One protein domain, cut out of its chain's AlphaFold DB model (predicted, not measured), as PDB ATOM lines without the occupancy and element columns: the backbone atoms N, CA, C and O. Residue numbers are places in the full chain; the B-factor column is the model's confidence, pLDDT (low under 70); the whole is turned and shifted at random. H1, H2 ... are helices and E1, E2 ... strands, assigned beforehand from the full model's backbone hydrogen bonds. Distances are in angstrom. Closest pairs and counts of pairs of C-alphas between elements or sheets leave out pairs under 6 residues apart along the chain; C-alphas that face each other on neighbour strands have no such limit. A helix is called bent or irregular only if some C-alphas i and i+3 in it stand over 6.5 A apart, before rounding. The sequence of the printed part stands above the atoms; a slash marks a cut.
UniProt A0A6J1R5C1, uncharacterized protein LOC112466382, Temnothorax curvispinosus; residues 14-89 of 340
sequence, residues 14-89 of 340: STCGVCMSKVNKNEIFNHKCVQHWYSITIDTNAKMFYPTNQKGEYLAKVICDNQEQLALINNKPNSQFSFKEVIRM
ATOM      1  N   SER A  14     237.305 210.921 282.496       86.12
ATOM      2  CA  SER A  14     236.260 211.884 282.152       86.12
ATOM      3  C   SER A  14     235.784 212.613 283.412       86.12
ATOM      4  O   SER A  14     235.848 212.087 284.520       86.12
ATOM      5  N   THR A  15     235.285 213.835 283.267       90.62
ATOM      6  CA  THR A  15     234.858 214.684 284.388       90.62
ATOM      7  C   THR A  15     233.335 214.704 284.502       90.62
ATOM      8  O   THR A  15     232.640 214.940 283.516       90.62
ATOM      9  N   CYS A  16     232.795 214.482 285.700       91.06
ATOM     10  CA  CYS A  16     231.351 214.546 285.914       91.06
ATOM     11  C   CYS A  16     230.851 215.987 285.782       91.06
ATOM     12  O   CYS A  16     231.233 216.848 286.573       91.06
ATOM     13  N   GLY A  17     229.927 216.231 284.857       87.06
ATOM     14  CA  GLY A  17     229.321 217.534 284.600       87.06
ATOM     15  C   GLY A  17     228.489 218.120 285.744       87.06
ATOM     16  O   GLY A  17     228.110 219.279 285.658       87.06
ATOM     17  N   VAL A  18     228.225 217.363 286.815       89.31
ATOM     18  CA  VAL A  18     227.426 217.802 287.978       89.31
ATOM     19  C   VAL A  18     228.305 218.188 289.167       89.31
ATOM     20  O   VAL A  18     228.157 219.275 289.717       89.31
ATOM     21  N   CYS A  19     229.231 217.317 289.573       88.56
ATOM     22  CA  CYS A  19     230.077 217.533 290.754       88.56
ATOM     23  C   CYS A  19     231.542 217.864 290.426       88.56
ATOM     24  O   CYS A  19     232.337 218.030 291.344       88.56
ATOM     25  N   MET A  20     231.912 217.949 289.142       88.44
ATOM     26  CA  MET A  20     233.267 218.250 288.645       88.44
ATOM     27  C   MET A  20     234.361 217.243 289.060       88.44
ATOM     28  O   MET A  20     235.547 217.497 288.859       88.44
ATOM     29  N   SER A  21     234.001 216.076 289.611       86.69
ATOM     30  CA  SER A  21     234.975 215.027 289.938       86.69
ATOM     31  C   SER A  21     235.490 214.342 288.673       86.69
ATOM     32  O   SER A  21     234.697 214.001 287.793       86.69
ATOM     33  N   LYS A  22     236.795 214.068 288.613       89.62
ATOM     34  CA  LYS A  22     237.399 213.193 287.598       89.62
ATOM     35  C   LYS A  22     237.095 211.732 287.937       89.62
ATOM     36  O   LYS A  22     237.167 211.358 289.104       89.62
ATOM     37  N   VAL A  23     236.736 210.942 286.931       87.06
ATOM     38  CA  VAL A  23     236.283 209.548 287.047       87.06
ATOM     39  C   VAL A  23     236.855 208.755 285.874       87.06
ATOM     40  O   VAL A  23     236.907 209.258 284.751       87.06
ATOM     41  N   ASN A  24     237.285 207.521 286.110       86.00
ATOM     42  CA  ASN A  24     237.757 206.632 285.046       86.00
ATOM     43  C   ASN A  24     236.587 206.246 284.124       86.00
ATOM     44  O   ASN A  24     235.484 206.032 284.625       86.00
ATOM     45  N   LYS A  25     236.792 206.105 282.802       80.19
ATOM     46  CA  LYS A  25     235.703 205.748 281.859       80.19
ATOM     47  C   LYS A  25     234.854 204.550 282.318       80.19
ATOM     48  O   LYS A  25     233.632 204.606 282.221       80.19
ATOM     49  N   ASN A  26     235.486 203.525 282.888       79.56
ATOM     50  CA  ASN A  26     234.820 202.302 283.353       79.56
ATOM     51  C   ASN A  26     233.942 202.519 284.604       79.56
ATOM     52  O   ASN A  26     233.014 201.758 284.848       79.56
ATOM     53  N   GLU A  27     234.207 203.564 285.390       84.81
ATOM     54  CA  GLU A  27     233.485 203.888 286.630       84.81
ATOM     55  C   GLU A  27     232.347 204.901 286.414       84.81
ATOM     56  O   GLU A  27     231.574 205.162 287.337       84.81
ATOM     57  N   ILE A  28     232.208 205.456 285.200       84.50
ATOM     58  CA  ILE A  28     231.185 206.459 284.862       84.50
ATOM     59  C   ILE A  28     229.778 205.966 285.228       84.50
ATOM     60  O   ILE A  28     229.027 206.713 285.847       84.50
ATOM     61  N   PHE A  29     229.432 204.714 284.913       82.00
ATOM     62  CA  PHE A  29     228.103 204.142 285.186       82.00
ATOM     63  C   PHE A  29     227.796 203.993 286.684       82.00
ATOM     64  O   PHE A  29     226.644 204.125 287.091       82.00
ATOM     65  N   ASN A  30     228.825 203.796 287.510       84.31
ATOM     66  CA  ASN A  30     228.694 203.646 288.962       84.31
ATOM     67  C   ASN A  30     228.714 204.995 289.701       84.31
ATOM     68  O   ASN A  30     228.509 205.043 290.918       84.31
ATOM     69  N   HIS A  31     228.962 206.103 288.996       86.00
ATOM     70  CA  HIS A  31     229.134 207.417 289.603       86.00
ATOM     71  C   HIS A  31     227.830 207.964 290.204       86.00
ATOM     72  O   HIS A  31     226.775 207.987 289.570       86.00
ATOM     73  N   LYS A  32     227.902 208.464 291.444       88.38
ATOM     74  CA  LYS A  32     226.729 208.859 292.252       88.38
ATOM     75  C   LYS A  32     225.782 209.850 291.563       88.38
ATOM     76  O   LYS A  32     224.582 209.810 291.818       88.38
ATOM     77  N   CYS A  33     226.284 210.723 290.685       87.88
ATOM     78  CA  CYS A  33     225.442 211.705 289.997       87.88
ATOM     79  C   CYS A  33     224.588 211.117 288.861       87.88
ATOM     80  O   CYS A  33     223.642 211.781 288.450       87.88
ATOM     81  N   VAL A  34     224.883 209.906 288.368       86.88
ATOM     82  CA  VAL A  34     224.153 209.266 287.251       86.88
ATOM     83  C   VAL A  34     223.312 208.049 287.657       86.88
ATOM     84  O   VAL A  34     222.435 207.663 286.895       86.88
ATOM     85  N   GLN A  35     223.497 207.498 288.865       79.25
ATOM     86  CA  GLN A  35     222.831 206.270 289.354       79.25
ATOM     87  C   GLN A  35     221.290 206.250 289.243       79.25
ATOM     88  O   GLN A  35     220.694 205.177 289.181       79.25
ATOM     89  N   HIS A  36     220.648 207.422 289.221       79.19
ATOM     90  CA  HIS A  36     219.187 207.584 289.178       79.19
ATOM     91  C   HIS A  36     218.694 208.284 287.896       79.19
ATOM     92  O   HIS A  36     217.584 208.814 287.864       79.19
ATOM     93  N   TRP A  37     219.523 208.330 286.850       83.81
ATOM     94  CA  TRP A  37     219.212 208.998 285.585       83.81
ATOM     95  C   TRP A  37     218.945 208.006 284.455       83.81
ATOM     96  O   TRP A  37     219.350 206.849 284.503       83.81
ATOM     97  N   TYR A  38     218.205 208.461 283.444       78.25
ATOM     98  CA  TYR A  38     217.703 207.600 282.371       78.25
ATOM     99  C   TYR A  38     218.802 207.172 281.387       78.25
ATOM    100  O   TYR A  38     218.782 206.061 280.862       78.25
ATOM    101  N   SER A  39     219.761 208.056 281.126       85.25
ATOM    102  CA  SER A  39     220.940 207.774 280.311       85.25
ATOM    103  C   SER A  39     222.103 208.683 280.707       85.25
ATOM    104  O   SER A  39     221.947 209.595 281.524       85.25
ATOM    105  N   ILE A  40     223.277 208.437 280.123       86.50
ATOM    106  CA  ILE A  40     224.447 209.311 280.253       86.50
ATOM    107  C   ILE A  40     224.786 209.881 278.877       86.50
ATOM    108  O   ILE A  40     224.843 209.159 277.881       86.50
ATOM    109  N   THR A  41     225.046 211.183 278.827       86.00
ATOM    110  CA  THR A  41     225.571 211.875 277.647       86.00
ATOM    111  C   THR A  41     227.057 212.158 277.864       86.00
ATOM    112  O   THR A  41     227.415 212.822 278.834       86.00
ATOM    113  N   ILE A  42     227.930 211.631 276.997       83.38
ATOM    114  CA  ILE A  42     229.394 211.710 277.149       83.38
ATOM    115  C   ILE A  42     229.988 212.630 276.079       83.38
ATOM    116  O   ILE A  42     229.867 212.369 274.884       83.38
ATOM    117  N   ASP A  43     230.652 213.697 276.522       81.44
ATOM    118  CA  ASP A  43     231.433 214.598 275.681       81.44
ATOM    119  C   ASP A  43     232.842 214.039 275.524       81.44
ATOM    120  O   ASP A  43     233.668 214.112 276.438       81.44
ATOM    121  N   THR A  44     233.133 213.468 274.362       77.50
ATOM    122  CA  THR A  44     234.471 212.955 274.054       77.50
ATOM    123  C   THR A  44     235.486 214.070 273.796       77.50
ATOM    124  O   THR A  44     236.677 213.844 274.005       77.50
ATOM    125  N   ASN A  45     235.041 215.277 273.418       76.81
ATOM    126  CA  ASN A  45     235.912 216.422 273.147       76.81
ATOM    127  C   ASN A  45     236.292 217.141 274.448       76.81
ATOM    128  O   ASN A  45     237.474 217.345 274.723       76.81
ATOM    129  N   ALA A  46     235.302 217.476 275.281       78.56
ATOM    130  CA  ALA A  46     235.527 218.088 276.592       78.56
ATOM    131  C   ALA A  46     235.984 217.077 277.663       78.56
ATOM    132  O   ALA A  46     236.369 217.476 278.762       78.56
ATOM    133  N   LYS A  47     235.931 215.768 277.366       86.00
ATOM    134  CA  LYS A  47     236.111 214.662 278.326       86.00
ATOM    135  C   LYS A  47     235.191 214.821 279.535       86.00
ATOM    136  O   LYS A  47     235.633 214.757 280.682       86.00
ATOM    137  N   MET A  48     233.906 215.055 279.284       87.38
ATOM    138  CA  MET A  48     232.888 215.241 280.322       87.38
ATOM    139  C   MET A  48     231.764 214.220 280.186       87.38
ATOM    140  O   MET A  48     231.560 213.657 279.117       87.38
ATOM    141  N   PHE A  49     231.023 213.962 281.258       89.69
ATOM    142  CA  PHE A  49     229.813 213.145 281.195       89.69
ATOM    143  C   PHE A  49     228.699 213.740 282.050       89.69
ATOM    144  O   PHE A  49     228.946 214.259 283.141       89.69
ATOM    145  N   TYR A  50     227.473 213.653 281.550       90.81
ATOM    146  CA  TYR A  50     226.305 214.314 282.115       90.81
ATOM    147  C   TYR A  50     225.173 213.302 282.329       90.81
ATOM    148  O   TYR A  50     224.947 212.465 281.451       90.81
ATOM    149  N   PRO A  51     224.444 213.367 283.454       90.81
ATOM    150  CA  PRO A  51     223.210 212.616 283.629       90.81
ATOM    151  C   PRO A  51     222.114 213.197 282.732       90.81
ATOM    152  O   PRO A  51     221.911 214.412 282.722       90.81
ATOM    153  N   THR A  52     221.387 212.344 282.014       86.00
ATOM    154  CA  THR A  52     220.428 212.761 280.981       86.00
ATOM    155  C   THR A  52     219.050 212.161 281.236       86.00
ATOM    156  O   THR A  52     218.911 210.999 281.628       86.00
ATOM    157  N   ASN A  53     218.007 212.980 281.082       83.44
ATOM    158  CA  ASN A  53     216.624 212.573 281.326       83.44
ATOM    159  C   ASN A  53     215.970 211.938 280.081       83.44
ATOM    160  O   ASN A  53     216.518 211.944 278.979       83.44
ATOM    161  N   GLN A  54     214.745 211.428 280.243       78.06
ATOM    162  CA  GLN A  54     213.956 210.806 279.166       78.06
ATOM    163  C   GLN A  54     213.658 211.731 277.969       78.06
ATOM    164  O   GLN A  54     213.287 211.242 276.905       78.06
ATOM    165  N   LYS A  55     213.806 213.053 278.120       78.94
ATOM    166  CA  LYS A  55     213.610 214.046 277.052       78.94
ATOM    167  C   LYS A  55     214.907 214.401 276.311       78.94
ATOM    168  O   LYS A  55     214.864 215.216 275.394       78.94
ATOM    169  N   GLY A  56     216.049 213.827 276.701       78.00
ATOM    170  CA  GLY A  56     217.363 214.179 276.152       78.00
ATOM    171  C   GLY A  56     217.948 215.484 276.706       78.00
ATOM    172  O   GLY A  56     218.863 216.046 276.108       78.00
ATOM    173  N   GLU A  57     217.420 215.985 277.827       84.62
ATOM    174  CA  GLU A  57     217.954 217.147 278.543       84.62
ATOM    175  C   GLU A  57     218.966 216.644 279.579       84.62
ATOM    176  O   GLU A  57     218.656 215.727 280.349       84.62
ATOM    177  N   TYR A  58     220.171 217.216 279.596       87.56
ATOM    178  CA  TYR A  58     221.256 216.770 280.471       87.56
ATOM    179  C   TYR A  58     221.508 217.755 281.614       87.56
ATOM    180  O   TYR A  58     221.402 218.969 281.435       87.56
ATOM    181  N   LEU A  59     221.815 217.240 282.804       85.94
ATOM    182  CA  LEU A  59     222.098 218.054 283.983       85.94
ATOM    183  C   LEU A  59     223.571 218.469 283.996       85.94
ATOM    184  O   LEU A  59     224.462 217.620 284.043       85.94
ATOM    185  N   ALA A  60     223.823 219.774 284.017       87.62
ATOM    186  CA  ALA A  60     225.164 220.334 284.109       87.62
ATOM    187  C   ALA A  60     225.264 221.393 285.213       87.62
ATOM    188  O   ALA A  60     224.306 222.107 285.517       87.62
ATOM    189  N   LYS A  61     226.458 221.499 285.791       82.94
ATOM    190  CA  LYS A  61     226.882 222.588 286.661       82.94
ATOM    191  C   LYS A  61     227.261 223.777 285.784       82.94
ATOM    192  O   LYS A  61     228.209 223.705 285.005       82.94
ATOM    193  N   VAL A  62     226.502 224.856 285.899       81.69
ATOM    194  CA  VAL A  62     226.700 226.120 285.185       81.69
ATOM    195  C   VAL A  62     226.992 227.235 286.181       81.69
ATOM    196  O   VAL A  62     226.582 227.175 287.339       81.69
ATOM    197  N   ILE A  63     227.721 228.253 285.729       77.62
ATOM    198  CA  ILE A  63     228.022 229.440 286.530       77.62
ATOM    199  C   ILE A  63     227.105 230.565 286.052       77.62
ATOM    200  O   ILE A  63     227.211 231.014 284.911       77.62
ATOM    201  N   CYS A  64     226.209 231.014 286.926       65.56
ATOM    202  CA  CYS A  64     225.316 232.149 286.698       65.56
ATOM    203  C   CYS A  64     225.578 233.189 287.791       65.56
ATOM    204  O   CYS A  64     225.610 232.841 288.965       65.56
ATOM    205  N   ASP A  65     225.810 234.450 287.416       70.69
ATOM    206  CA  ASP A  65     226.065 235.557 288.355       70.69
ATOM    207  C   ASP A  65     227.160 235.255 289.411       70.69
ATOM    208  O   ASP A  65     227.046 235.597 290.587       70.69
ATOM    209  N   ASN A  66     228.245 234.597 288.972       72.12
ATOM    210  CA  ASN A  66     229.359 234.082 289.788       72.12
ATOM    211  C   ASN A  66     228.974 233.036 290.857       72.12
ATOM    212  O   ASN A  66     229.795 232.708 291.714       72.12
ATOM    213  N   GLN A  67     227.767 232.475 290.795       63.16
ATOM    214  CA  GLN A  67     227.320 231.368 291.636       63.16
ATOM    215  C   GLN A  67     227.201 230.077 290.820       63.16
ATOM    216  O   GLN A  67     226.824 230.078 289.648       63.16
ATOM    217  N   GLU A  68     227.543 228.955 291.448       80.19
ATOM    218  CA  GLU A  68     227.426 227.635 290.836       80.19
ATOM    219  C   GLU A  68     225.999 227.096 290.999       80.19
ATOM    220  O   GLU A  68     225.513 226.937 292.118       80.19
ATOM    221  N   GLN A  69     225.339 226.765 289.891       80.31
ATOM    222  CA  GLN A  69     223.978 226.235 289.876       80.31
ATOM    223  C   GLN A  69     223.888 224.989 288.986       80.31
ATOM    224  O   GLN A  69     224.578 224.870 287.978       80.31
ATOM    225  N   LEU A  70     223.018 224.044 289.348       82.94
ATOM    226  CA  LEU A  70     222.674 222.914 288.484       82.94
ATOM    227  C   LEU A  70     221.496 223.294 287.581       82.94
ATOM    228  O   LEU A  70     220.452 223.723 288.075       82.94
ATOM    229  N   ALA A  71     221.653 223.110 286.271       81.06
ATOM    230  CA  ALA A  71     220.624 223.378 285.272       81.06
ATOM    231  C   ALA A  71     220.470 222.200 284.302       81.06
ATOM    232  O   ALA A  71     221.441 221.519 283.969       81.06
ATOM    233  N   LEU A  72     219.239 221.975 283.835       83.56
ATOM    234  CA  LEU A  72     218.965 221.093 282.702       83.56
ATOM    235  C   LEU A  72     219.215 221.862 281.404       83.56
ATOM    236  O   LEU A  72     218.665 222.947 281.209       83.56
ATOM    237  N   ILE A  73     220.043 221.298 280.528       81.94
ATOM    238  CA  ILE A  73     220.404 221.878 279.236       81.94
ATOM    239  C   ILE A  73     219.796 221.026 278.123       81.94
ATOM    240  O   ILE A  73     220.002 219.812 278.045       81.94
ATOM    241  N   ASN A  74     219.034 221.674 277.242       78.44
ATOM    242  CA  ASN A  74     218.358 221.017 276.129       78.44
ATOM    243  C   ASN A  74     219.290 220.934 274.921       78.44
ATOM    244  O   ASN A  74     219.767 221.953 274.418       78.44
ATOM    245  N   ASN A  75     219.480 219.724 274.399       63.19
ATOM    246  CA  ASN A  75     220.305 219.492 273.222       63.19
ATOM    247  C   ASN A  75     219.557 219.905 271.934       63.19
ATOM    248  O   ASN A  75     218.914 219.088 271.276       63.19
ATOM    249  N   LYS A  76     219.573 221.204 271.595       47.88
ATOM    250  CA  LYS A  76     219.055 221.696 270.305       47.88
ATOM    251  C   LYS A  76     220.087 221.438 269.194       47.88
ATOM    252  O   LYS A  76     221.239 221.833 269.368       47.88
ATOM    253  N   PRO A  77     219.685 220.914 268.020       42.75
ATOM    254  CA  PRO A  77     220.610 220.477 266.963       42.75
ATOM    255  C   PRO A  77     221.419 221.593 266.272       42.75
ATOM    256  O   PRO A  77     222.285 221.285 265.464       42.75
ATOM    257  N   ASN A  78     221.175 222.869 266.599       37.59
ATOM    258  CA  ASN A  78     221.940 224.022 266.096       37.59
ATOM    259  C   ASN A  78     222.867 224.651 267.160       37.59
ATOM    260  O   ASN A  78     223.335 225.773 266.983       37.59
ATOM    261  N   SER A  79     223.119 223.964 268.279       38.03
ATOM    262  CA  SER A  79     224.219 224.306 269.190       38.03
ATOM    263  C   SER A  79     225.508 223.618 268.715       38.03
ATOM    264  O   SER A  79     225.456 222.534 268.141       38.03
ATOM    265  N   GLN A  80     226.664 224.249 268.939       38.34
ATOM    266  CA  GLN A  80     227.962 223.958 268.301       38.34
ATOM    267  C   GLN A  80     228.651 222.648 268.768       38.34
ATOM    268  O   GLN A  80     229.874 222.536 268.738       38.34
ATOM    269  N   PHE A  81     227.878 221.654 269.209       38.81
ATOM    270  CA  PHE A  81     228.348 220.442 269.878       38.81
ATOM    271  C   PHE A  81     227.916 219.182 269.120       38.81
ATOM    272  O   PHE A  81     226.780 218.724 269.221       38.81
ATOM    273  N   SER A  82     228.857 218.589 268.382       31.84
ATOM    274  CA  SER A  82     228.681 217.270 267.767       31.84
ATOM    275  C   SER A  82     228.985 216.176 268.794       31.84
ATOM    276  O   SER A  82     230.148 215.867 269.051       31.84
ATOM    277  N   PHE A  83     227.942 215.605 269.399       42.94
ATOM    278  CA  PHE A  83     228.048 214.424 270.261       42.94
ATOM    279  C   PHE A  83     227.731 213.167 269.459       42.94
ATOM    280  O   PHE A  83     226.709 213.105 268.775       42.94
ATOM    281  N   LYS A  84     228.596 212.153 269.565       44.53
ATOM    282  CA  LYS A  84     228.516 210.936 268.745       44.53
ATOM    283  C   LYS A  84     228.055 209.670 269.465       44.53
ATOM    284  O   LYS A  84     227.939 208.647 268.804       44.53
ATOM    285  N   GLU A  85     227.742 209.728 270.761       41.84
ATOM    286  CA  GLU A  85     227.270 208.547 271.488       41.84
ATOM    287  C   GLU A  85     226.256 208.892 272.590       41.84
ATOM    288  O   GLU A  85     226.539 209.637 273.528       41.84
ATOM    289  N   VAL A  86     225.050 208.331 272.462       45.22
ATOM    290  CA  VAL A  86     224.029 208.303 273.517       45.22
ATOM    291  C   VAL A  86     223.970 206.871 274.022       45.22
ATOM    292  O   VAL A  86     223.274 206.034 273.443       45.22
ATOM    293  N   ILE A  87     224.707 206.582 275.093       45.75
ATOM    294  CA  ILE A  87     224.682 205.255 275.702       45.75
ATOM    295  C   ILE A  87     223.395 205.148 276.523       45.75
ATOM    296  O   ILE A  87     223.237 205.773 277.576       45.75
ATOM    297  N   ARG A  88     222.438 204.378 276.000       39.66
ATOM    298  CA  ARG A  88     221.226 203.998 276.731       39.66
ATOM    299  C   ARG A  88     221.624 202.996 277.808       39.66
ATOM    300  O   ARG A  88     222.259 201.993 277.496       39.66
ATOM    301  N   MET A  89     221.237 203.247 279.056       34.25
ATOM    302  CA  MET A  89     221.341 202.226 280.093       34.25
ATOM    303  C   MET A  89     220.243 201.186 279.861       34.25
ATOM    304  O   MET A  89     219.094 201.385 280.259       34.25
TER     305      MET A  89
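This is residues 14 to 89 of the 340 residues of the protein "uncharacterized protein LOC112466382" of Temnothorax curvispinosus (UniProt A0A6J1R5C1). A small, strongly twisted and curled sheet, E2 E1 E4 E3 E7, has the short helix H1 over one face, and a long bent hairpin, E5 and E6, reaches from E4 away from H1. A long link then leads back to E7 at the sheet's edge. The printed part has 76 residues, with seven named strands and one named helix in the order E1 E2 H1 E3 E4 E5 E6 E7; of the 41 residues in named elements 35 are in strands, the class mostly strand, and the five-stranded sheet is mixed. The whole is compact, radius of gyration of the C-alphas 11.9 A, spanning 34 by 26 by 23 A.

The sheet holds E2 (residues 22 to 24), E1 (14 to 16), E4 (48 to 52, 12.7 A), E3 (39 to 43, 13.3 A) and E7 (86 to 88). C-alpha 14 is at (236.260, 211.884, 282.152), C-alpha 88 at (221.226, 203.998, 276.731). H1 is residues 25 to 30, 10.2 A, irregular: C-alphas 26 and 29 are 7.2 A apart. E5 (57 to 64, 18.6 A) bends by 66 degrees at residue 61, E6 (67 to 74, 20.7 A) by 55 degrees at 70.

E4 and E3 form an antiparallel hairpin, N 41 to O 50 2.9 A. E1 is parallel to E4, N 49 to O 15 2.9 A, and forms a hairpin with E2, N 14 to O 23 2.8 A. E7 is antiparallel to E3, with no N and O within hydrogen-bond range. E2, H1 and E3 make a split strand-helix-strand unit, two strands running the same way with E1 and E4 between them, its crossover right-handed. H1 is on the sheet at a height of 8.1 A, along E1 at 9 degrees on the local plane; 0 of its 2 O i to N i+4 pairs and 2 of 3 O i to N i+3 pairs are within range. E4 and E5 touch, closest C-alphas Thr 52 and Tyr 58, 4.1 A. E5 and E6 are a hairpin, N 62 to O 69 2.8 A.

The farthest C-alphas, of Asn 26 and Asp 65, are 34.8 A apart. The printed part has no cut; the link E6 to E7 is long, and residues 64, 67 and 75 to 89 have pLDDT under 70.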